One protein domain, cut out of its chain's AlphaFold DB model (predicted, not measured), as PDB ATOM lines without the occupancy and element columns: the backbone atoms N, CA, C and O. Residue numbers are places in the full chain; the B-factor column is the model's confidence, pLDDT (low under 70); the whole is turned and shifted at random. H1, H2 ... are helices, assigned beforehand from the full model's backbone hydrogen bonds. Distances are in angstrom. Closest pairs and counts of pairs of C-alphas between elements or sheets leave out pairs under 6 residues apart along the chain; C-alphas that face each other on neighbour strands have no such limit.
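This is residues 155 to 214 of the 215 residues of an uncharacterized protein of Lamprigera yunnana (UniProt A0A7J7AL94). Four short helices make a small, mostly crossed cluster: H2 and H3 fold back as a hairpin, while H1 meets H3 near its start and H2 and H4 near its end. The 60 printed residues have four named helices, H1 to H4 in order, and no named strand: all helix. The whole is compact, with a radius of gyration of the C-alphas of 10.5 A and spans of 30 by 20 by 19 A.

H1, residues 155 to 168, touches H2, residues 173 to 184, at a steep 53 degrees; the closest C-alphas, Val 166 and Asn 176, are 6.0 A apart. H3, residues 189 to 200, forms a hairpin with H2 at a shallow 29 degrees; the closest C-alphas, Val 181 and Val 191, are 6.3 A apart. H4, residues 202 to 212, touches H1 at a steep 64 degrees; the closest C-alphas, Ala 167 and Val 209, are 5.2 A apart. In these helices every O i to N i+4 pair is within hydrogen-bond range.

H1, 20.3 A long, begins at C-alpha 155 (138.238, 168.843, 126.439). H4, 15.8 A, ends at C-alpha 212 (133.881, 151.805, 128.663).

The printed part has no cut, and its three links are tight. Residues 186 to 187 have pLDDT under 70.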
ATOM      1  N   PHE A 155     137.872 169.574 125.235       90.25
ATOM      2  CA  PHE A 155     138.238 168.843 126.439       90.25
ATOM      3  C   PHE A 155     137.465 167.530 126.580       90.25
ATOM      4  O   PHE A 155     138.044 166.515 126.947       90.25
ATOM      5  N   LYS A 156     136.171 167.510 126.234       91.00
ATOM      6  CA  LYS A 156     135.368 166.279 126.251       91.00
ATOM      7  C   LYS A 156     135.970 165.192 125.361       91.00
ATOM      8  O   LYS A 156     136.071 164.049 125.790       91.00
ATOM      9  N   HIS A 157     136.389 165.543 124.148       92.06
ATOM     10  CA  HIS A 157     137.009 164.587 123.237       92.06
ATOM     11  C   HIS A 157     138.356 164.098 123.769       92.06
ATOM     12  O   HIS A 157     138.597 162.896 123.785       92.06
ATOM     13  N   PHE A 158     139.186 165.018 124.274       93.19
ATOM     14  CA  PHE A 158     140.440 164.675 124.942       93.19
ATOM     15  C   PHE A 158     140.208 163.704 126.109       93.19
ATOM     16  O   PHE A 158     140.874 162.675 126.208       93.19
ATOM     17  N   TYR A 159     139.237 164.006 126.971       94.56
ATOM     18  CA  TYR A 159     138.848 163.167 128.097       94.56
ATOM     19  C   TYR A 159     138.428 161.774 127.618       94.56
ATOM     20  O   TYR A 159     138.965 160.778 128.093       94.56
ATOM     21  N   ASP A 160     137.534 161.694 126.631       95.00
ATOM     22  CA  ASP A 160     137.051 160.422 126.089       95.00
ATOM     23  C   ASP A 160     138.167 159.587 125.461       95.00
ATOM     24  O   ASP A 160     138.165 158.367 125.604       95.00
ATOM     25  N   ASP A 161     139.110 160.221 124.761       95.31
ATOM     26  CA  ASP A 161     140.275 159.541 124.191       95.31
ATOM     27  C   ASP A 161     141.154 158.937 125.292       95.31
ATOM     28  O   ASP A 161     141.593 157.791 125.170       95.31
ATOM     29  N   VAL A 162     141.375 159.666 126.393       95.56
ATOM     30  CA  VAL A 162     142.118 159.142 127.549       95.56
ATOM     31  C   VAL A 162     141.366 157.978 128.193       95.56
ATOM     32  O   VAL A 162     141.974 156.936 128.442       95.56
ATOM     33  N   ILE A 163     140.058 158.111 128.435       97.31
ATOM     34  CA  ILE A 163     139.241 157.048 129.042       97.31
ATOM     35  C   ILE A 163     139.248 155.785 128.174       97.31
ATOM     36  O   ILE A 163     139.527 154.702 128.696       97.31
ATOM     37  N   ARG A 164     139.034 155.915 126.858       97.31
ATOM     38  CA  ARG A 164     139.085 154.797 125.900       97.31
ATOM     39  C   ARG A 164     140.450 154.122 125.877       97.31
ATOM     40  O   ARG A 164     140.533 152.906 126.020       97.31
ATOM     41  N   ALA A 165     141.526 154.905 125.793       96.81
ATOM     42  CA  ALA A 165     142.879 154.360 125.807       96.81
ATOM     43  C   ALA A 165     143.172 153.574 127.097       96.81
ATOM     44  O   ALA A 165     143.766 152.500 127.043       96.81
ATOM     45  N   VAL A 166     142.735 154.064 128.262       97.44
ATOM     46  CA  VAL A 166     142.923 153.353 129.538       97.44
ATOM     47  C   VAL A 166     142.047 152.106 129.640       97.44
ATOM     48  O   VAL A 166     142.483 151.108 130.222       97.44
ATOM     49  N   ALA A 167     140.831 152.138 129.096       97.12
ATOM     50  CA  ALA A 167     139.921 150.997 129.108       97.12
ATOM     51  C   ALA A 167     140.545 149.766 128.427       97.12
ATOM     52  O   ALA A 167     140.442 148.663 128.971       97.12
ATOM     53  N   GLU A 168     141.278 149.976 127.328       96.50
ATOM     54  CA  GLU A 168     142.014 148.945 126.578       96.50
ATOM     55  C   GLU A 168     143.276 148.430 127.298       96.50
ATOM     56  O   GLU A 168     143.792 147.353 126.981       96.50
ATOM     57  N   MET A 169     143.794 149.171 128.281       96.81
ATOM     58  CA  MET A 169     144.990 148.783 129.028       96.81
ATOM     59  C   MET A 169     144.666 147.783 130.141       96.81
ATOM     60  O   MET A 169     143.700 147.922 130.899       96.81
ATOM     61  N   SER A 170     145.552 146.801 130.313       94.69
ATOM     62  CA  SER A 170     145.541 145.919 131.477       94.69
ATOM     63  C   SER A 170     146.102 146.620 132.723       94.69
ATOM     64  O   SER A 170     146.840 147.605 132.642       94.69
ATOM     65  N   GLY A 171     145.748 146.100 133.900       94.31
ATOM     66  CA  GLY A 171     146.231 146.609 135.184       94.31
ATOM     67  C   GLY A 171     145.355 147.698 135.806       94.31
ATOM     68  O   GLY A 171     144.159 147.811 135.520       94.31
ATOM     69  N   ASP A 172     145.963 148.454 136.722       95.69
ATOM     70  CA  ASP A 172     145.294 149.479 137.520       95.69
ATOM     71  C   ASP A 172     144.947 150.717 136.679       95.69
ATOM     72  O   ASP A 172     145.824 151.382 136.124       95.69
ATOM     73  N   ALA A 173     143.652 151.034 136.602       95.06
ATOM     74  CA  ALA A 173     143.146 152.131 135.783       95.06
ATOM     75  C   ALA A 173     143.689 153.491 136.241       95.06
ATOM     76  O   ALA A 173     144.066 154.304 135.404       95.06
ATOM     77  N   ASN A 174     143.784 153.720 137.553       93.75
ATOM     78  CA  ASN A 174     144.258 154.990 138.093       93.75
ATOM     79  C   ASN A 174     145.706 155.266 137.658       93.75
ATOM     80  O   ASN A 174     146.017 156.304 137.076       93.75
ATOM     81  N   THR A 175     146.580 154.279 137.853       95.56
ATOM     82  CA  THR A 175     147.981 154.322 137.422       95.56
ATOM     83  C   THR A 175     148.094 154.549 135.913       95.56
ATOM     84  O   THR A 175     148.907 155.359 135.466       95.56
ATOM     85  N   ASN A 176     147.262 153.875 135.118       96.94
ATOM     86  CA  ASN A 176     147.254 154.027 133.664       96.94
ATOM     87  C   ASN A 176     146.819 155.432 133.222       96.94
ATOM     88  O   ASN A 176     147.487 156.010 132.364       96.94
ATOM     89  N   ILE A 177     145.785 156.016 133.841       95.31
ATOM     90  CA  ILE A 177     145.364 157.398 133.570       95.31
ATOM     91  C   ILE A 177     146.522 158.361 133.840       95.31
ATOM     92  O   ILE A 177     146.917 159.108 132.944       95.31
ATOM     93  N   TYR A 178     147.114 158.315 135.038       93.69
ATOM     94  CA  TYR A 178     148.233 159.197 135.378       93.69
ATOM     95  C   TYR A 178     149.426 159.003 134.440       93.69
ATOM     96  O   TYR A 178     150.068 159.979 134.066       93.69
ATOM     97  N   ASN A 179     149.713 157.776 134.003       93.88
ATOM     98  CA  ASN A 179     150.784 157.517 133.041       93.88
ATOM     99  C   ASN A 179     150.525 158.168 131.676       93.88
ATOM    100  O   ASN A 179     151.465 158.692 131.079       93.88
ATOM    101  N   ILE A 180     149.287 158.138 131.173       93.56
ATOM    102  CA  ILE A 180     148.925 158.815 129.919       93.56
ATOM    103  C   ILE A 180     149.018 160.328 130.104       93.56
ATOM    104  O   ILE A 180     149.743 160.989 129.364       93.56
ATOM    105  N   VAL A 181     148.355 160.869 131.128       91.31
ATOM    106  CA  VAL A 181     148.310 162.313 131.395       91.31
ATOM    107  C   VAL A 181     149.716 162.878 131.618       91.31
ATOM    108  O   VAL A 181     150.073 163.891 131.021       91.31
ATOM    109  N   ASN A 182     150.572 162.182 132.374       89.19
ATOM    110  CA  ASN A 182     151.943 162.627 132.630       89.19
ATOM    111  C   ASN A 182     152.825 162.641 131.373       89.19
ATOM    112  O   ASN A 182     153.768 163.422 131.295       89.19
ATOM    113  N   ARG A 183     152.539 161.799 130.374       89.50
ATOM    114  CA  ARG A 183     153.246 161.836 129.080       89.50
ATOM    115  C   ARG A 183     152.802 163.006 128.204       89.50
ATOM    116  O   ARG A 183     153.525 163.373 127.286       89.50
ATOM    117  N   LEU A 184     151.633 163.576 128.489       87.06
ATOM    118  CA  LEU A 184     151.040 164.703 127.770       87.06
ATOM    119  C   LEU A 184     151.274 166.051 128.480       87.06
ATOM    120  O   LEU A 184     150.964 167.090 127.899       87.06
ATOM    121  N   LEU A 185     151.869 166.040 129.686       74.75
ATOM    122  CA  LEU A 185     152.117 167.198 130.568       74.75
ATOM    123  C   LEU A 185     152.732 168.420 129.885       74.75
ATOM    124  O   LEU A 185     152.559 169.533 130.370       74.75
ATOM    125  N   GLU A 186     153.449 168.244 128.778       64.19
ATOM    126  CA  GLU A 186     154.101 169.371 128.122       64.19
ATOM    127  C   GLU A 186     153.164 170.247 127.270       64.19
ATOM    128  O   GLU A 186     153.601 171.336 126.900       64.19
ATOM    129  N   LYS A 187     151.927 169.841 126.900       64.75
ATOM    130  CA  LYS A 187     151.211 170.538 125.798       64.75
ATOM    131  C   LYS A 187     149.666 170.483 125.740       64.75
ATOM    132  O   LYS A 187     149.151 170.207 124.659       64.75
ATOM    133  N   SER A 188     148.909 170.838 126.781       76.62
ATOM    134  CA  SER A 188     147.550 171.408 126.582       76.62
ATOM    135  C   SER A 188     146.883 171.852 127.883       76.62
ATOM    136  O   SER A 188     147.113 171.272 128.941       76.62
ATOM    137  N   ASP A 189     145.979 172.832 127.793       80.94
ATOM    138  CA  ASP A 189     145.048 173.152 128.884       80.94
ATOM    139  C   ASP A 189     144.131 171.969 129.222       80.94
ATOM    140  O   ASP A 189     143.732 171.807 130.374       80.94
ATOM    141  N   ASP A 190     143.872 171.086 128.254       87.56
ATOM    142  CA  ASP A 190     143.106 169.862 128.483       87.56
ATOM    143  C   ASP A 190     143.793 168.939 129.500       87.56
ATOM    144  O   ASP A 190     143.135 168.335 130.344       87.56
ATOM    145  N   VAL A 191     145.129 168.864 129.493       89.31
ATOM    146  CA  VAL A 191     145.870 168.104 130.508       89.31
ATOM    147  C   VAL A 191     145.684 168.720 131.893       89.31
ATOM    148  O   VAL A 191     145.469 167.983 132.856       89.31
ATOM    149  N   CYS A 192     145.700 170.050 132.006       85.88
ATOM    150  CA  CYS A 192     145.422 170.738 133.267       85.88
ATOM    151  C   CYS A 192     144.001 170.436 133.764       85.88
ATOM    152  O   CYS A 192     143.837 170.031 134.915       85.88
ATOM    153  N   CYS A 193     142.993 170.541 132.896       86.75
ATOM    154  CA  CYS A 193     141.609 170.200 133.233       86.75
ATOM    155  C   CYS A 193     141.459 168.726 133.649       86.75
ATOM    156  O   CYS A 193     140.753 168.418 134.608       86.75
ATOM    157  N   MET A 194     142.164 167.805 132.990       91.44
ATOM    158  CA  MET A 194     142.158 166.392 133.371       91.44
ATOM    159  C   MET A 194     142.803 166.168 134.740       91.44
ATOM    160  O   MET A 194     142.267 165.424 135.557       91.44
ATOM    161  N   LEU A 195     143.924 166.833 135.030       90.38
ATOM    162  CA  LEU A 195     144.560 166.772 136.348       90.38
ATOM    163  C   LEU A 195     143.645 167.321 137.449       90.38
ATOM    164  O   LEU A 195     143.606 166.744 138.534       90.38
ATOM    165  N   GLU A 196     142.878 168.379 137.177       86.88
ATOM    166  CA  GLU A 196     141.866 168.890 138.110       86.88
ATOM    167  C   GLU A 196     140.779 167.846 138.395       86.88
ATOM    168  O   GLU A 196     140.454 167.609 139.560       86.88
ATOM    169  N   ILE A 197     140.262 167.161 137.367       89.44
ATOM    170  CA  ILE A 197     139.296 166.069 137.564       89.44
ATOM    171  C   ILE A 197     139.900 164.968 138.428       89.44
ATOM    172  O   ILE A 197     139.258 164.519 139.371       89.44
ATOM    173  N   LEU A 198     141.131 164.542 138.153       90.75
ATOM    174  CA  LEU A 198     141.770 163.473 138.924       90.75
ATOM    175  C   LEU A 198     142.056 163.877 140.371       90.75
ATOM    176  O   LEU A 198     142.073 163.024 141.255       90.75
ATOM    177  N   LEU A 199     142.265 165.167 140.628       88.56
ATOM    178  CA  LEU A 199     142.486 165.686 141.971       88.56
ATOM    179  C   LEU A 199     141.186 165.792 142.777       88.56
ATOM    180  O   LEU A 199     141.170 165.441 143.956       88.56
ATOM    181  N   PHE A 200     140.114 166.301 142.169       85.06
ATOM    182  CA  PHE A 200     138.875 166.626 142.884       85.06
ATOM    183  C   PHE A 200     137.781 165.564 142.759       85.06
ATOM    184  O   PHE A 200     136.887 165.529 143.602       85.06
ATOM    185  N   MET A 201     137.830 164.741 141.714       88.06
ATOM    186  CA  MET A 201     136.792 163.779 141.329       88.06
ATOM    187  C   MET A 201     137.368 162.501 140.675       88.06
ATOM    188  O   MET A 201     136.907 162.090 139.600       88.06
ATOM    189  N   PRO A 202     138.380 161.843 141.271       91.75
ATOM    190  CA  PRO A 202     139.001 160.659 140.672       91.75
ATOM    191  C   PRO A 202     137.998 159.527 140.397       91.75
ATOM    192  O   PRO A 202     138.134 158.793 139.417       91.75
ATOM    193  N   GLU A 203     136.956 159.396 141.218       92.81
ATOM    194  CA  GLU A 203     135.914 158.384 141.073       92.81
ATOM    195  C   GLU A 203     135.136 158.495 139.759       92.81
ATOM    196  O   GLU A 203     134.736 157.465 139.217       92.81
ATOM    197  N   LYS A 204     134.964 159.706 139.208       92.00
ATOM    198  CA  LYS A 204     134.287 159.899 137.919       92.00
ATOM    199  C   LYS A 204     135.086 159.266 136.784       92.00
ATOM    200  O   LYS A 204     134.527 158.496 136.008       92.00
ATOM    201  N   ALA A 205     136.385 159.554 136.725       93.56
ATOM    202  CA  ALA A 205     137.267 159.003 135.701       93.56
ATOM    203  C   ALA A 205     137.353 157.475 135.798       93.56
ATOM    204  O   ALA A 205     137.265 156.777 134.791       93.56
ATOM    205  N   LEU A 206     137.454 156.937 137.015       95.44
ATOM    206  CA  LEU A 206     137.491 155.488 137.226       95.44
ATOM    207  C   LEU A 206     136.173 154.804 136.850       95.44
ATOM    208  O   LEU A 206     136.202 153.731 136.247       95.44
ATOM    209  N   PHE A 207     135.036 155.415 137.185       95.00
ATOM    210  CA  PHE A 207     133.721 154.915 136.792       95.00
ATOM    211  C   PHE A 207     133.570 154.876 135.267       95.00
ATOM    212  O   PHE A 207     133.130 153.863 134.728       95.00
ATOM    213  N   ASP A 208     133.993 155.928 134.567       95.38
ATOM    214  CA  ASP A 208     133.894 155.973 133.106       95.38
ATOM    215  C   ASP A 208     134.785 154.925 132.432       95.38
ATOM    216  O   ASP A 208     134.340 154.270 131.496       95.38
ATOM    217  N   VAL A 209     136.006 154.690 132.936       96.81
ATOM    218  CA  VAL A 209     136.863 153.596 132.436       96.81
ATOM    219  C   VAL A 209     136.180 152.238 132.611       96.81
ATOM    220  O   VAL A 209     136.272 151.379 131.735       96.81
ATOM    221  N   GLN A 210     135.519 152.010 133.749       95.25
ATOM    222  CA  GLN A 210     134.786 150.764 133.979       95.25
ATOM    223  C   GLN A 210     133.611 150.625 133.016       95.25
ATOM    224  O   GLN A 210     133.424 149.547 132.460       95.25
ATOM    225  N   LEU A 211     132.851 151.700 132.805       94.38
ATOM    226  CA  LEU A 211     131.740 151.713 131.863       94.38
ATOM    227  C   LEU A 211     132.218 151.383 130.443       94.38
ATOM    228  O   LEU A 211     131.640 150.510 129.806       94.38
ATOM    229  N   GLU A 212     133.308 152.008 129.998       95.50
ATOM    230  CA  GLU A 212     133.881 151.805 128.663       95.50
ATOM    231  C   GLU A 212     134.377 150.366 128.450       95.50
ATOM    232  O   GLU A 212     134.215 149.807 127.374       95.50
ATOM    233  N   ARG A 213     134.910 149.705 129.487       92.69
ATOM    234  CA  ARG A 213     135.319 148.285 129.424       92.69
ATOM    235  C   ARG A 213     134.158 147.304 129.229       92.69
ATOM    236  O   ARG A 213     134.400 146.127 128.962       92.69
ATOM    237  N   HIS A 214     132.927 147.750 129.459       88.31
ATOM    238  CA  HIS A 214     131.718 146.935 129.347       88.31
ATOM    239  C   HIS A 214     130.923 147.195 128.059       88.31
ATOM    240  O   HIS A 214     129.897 146.539 127.860       88.31
TER     241      HIS A 214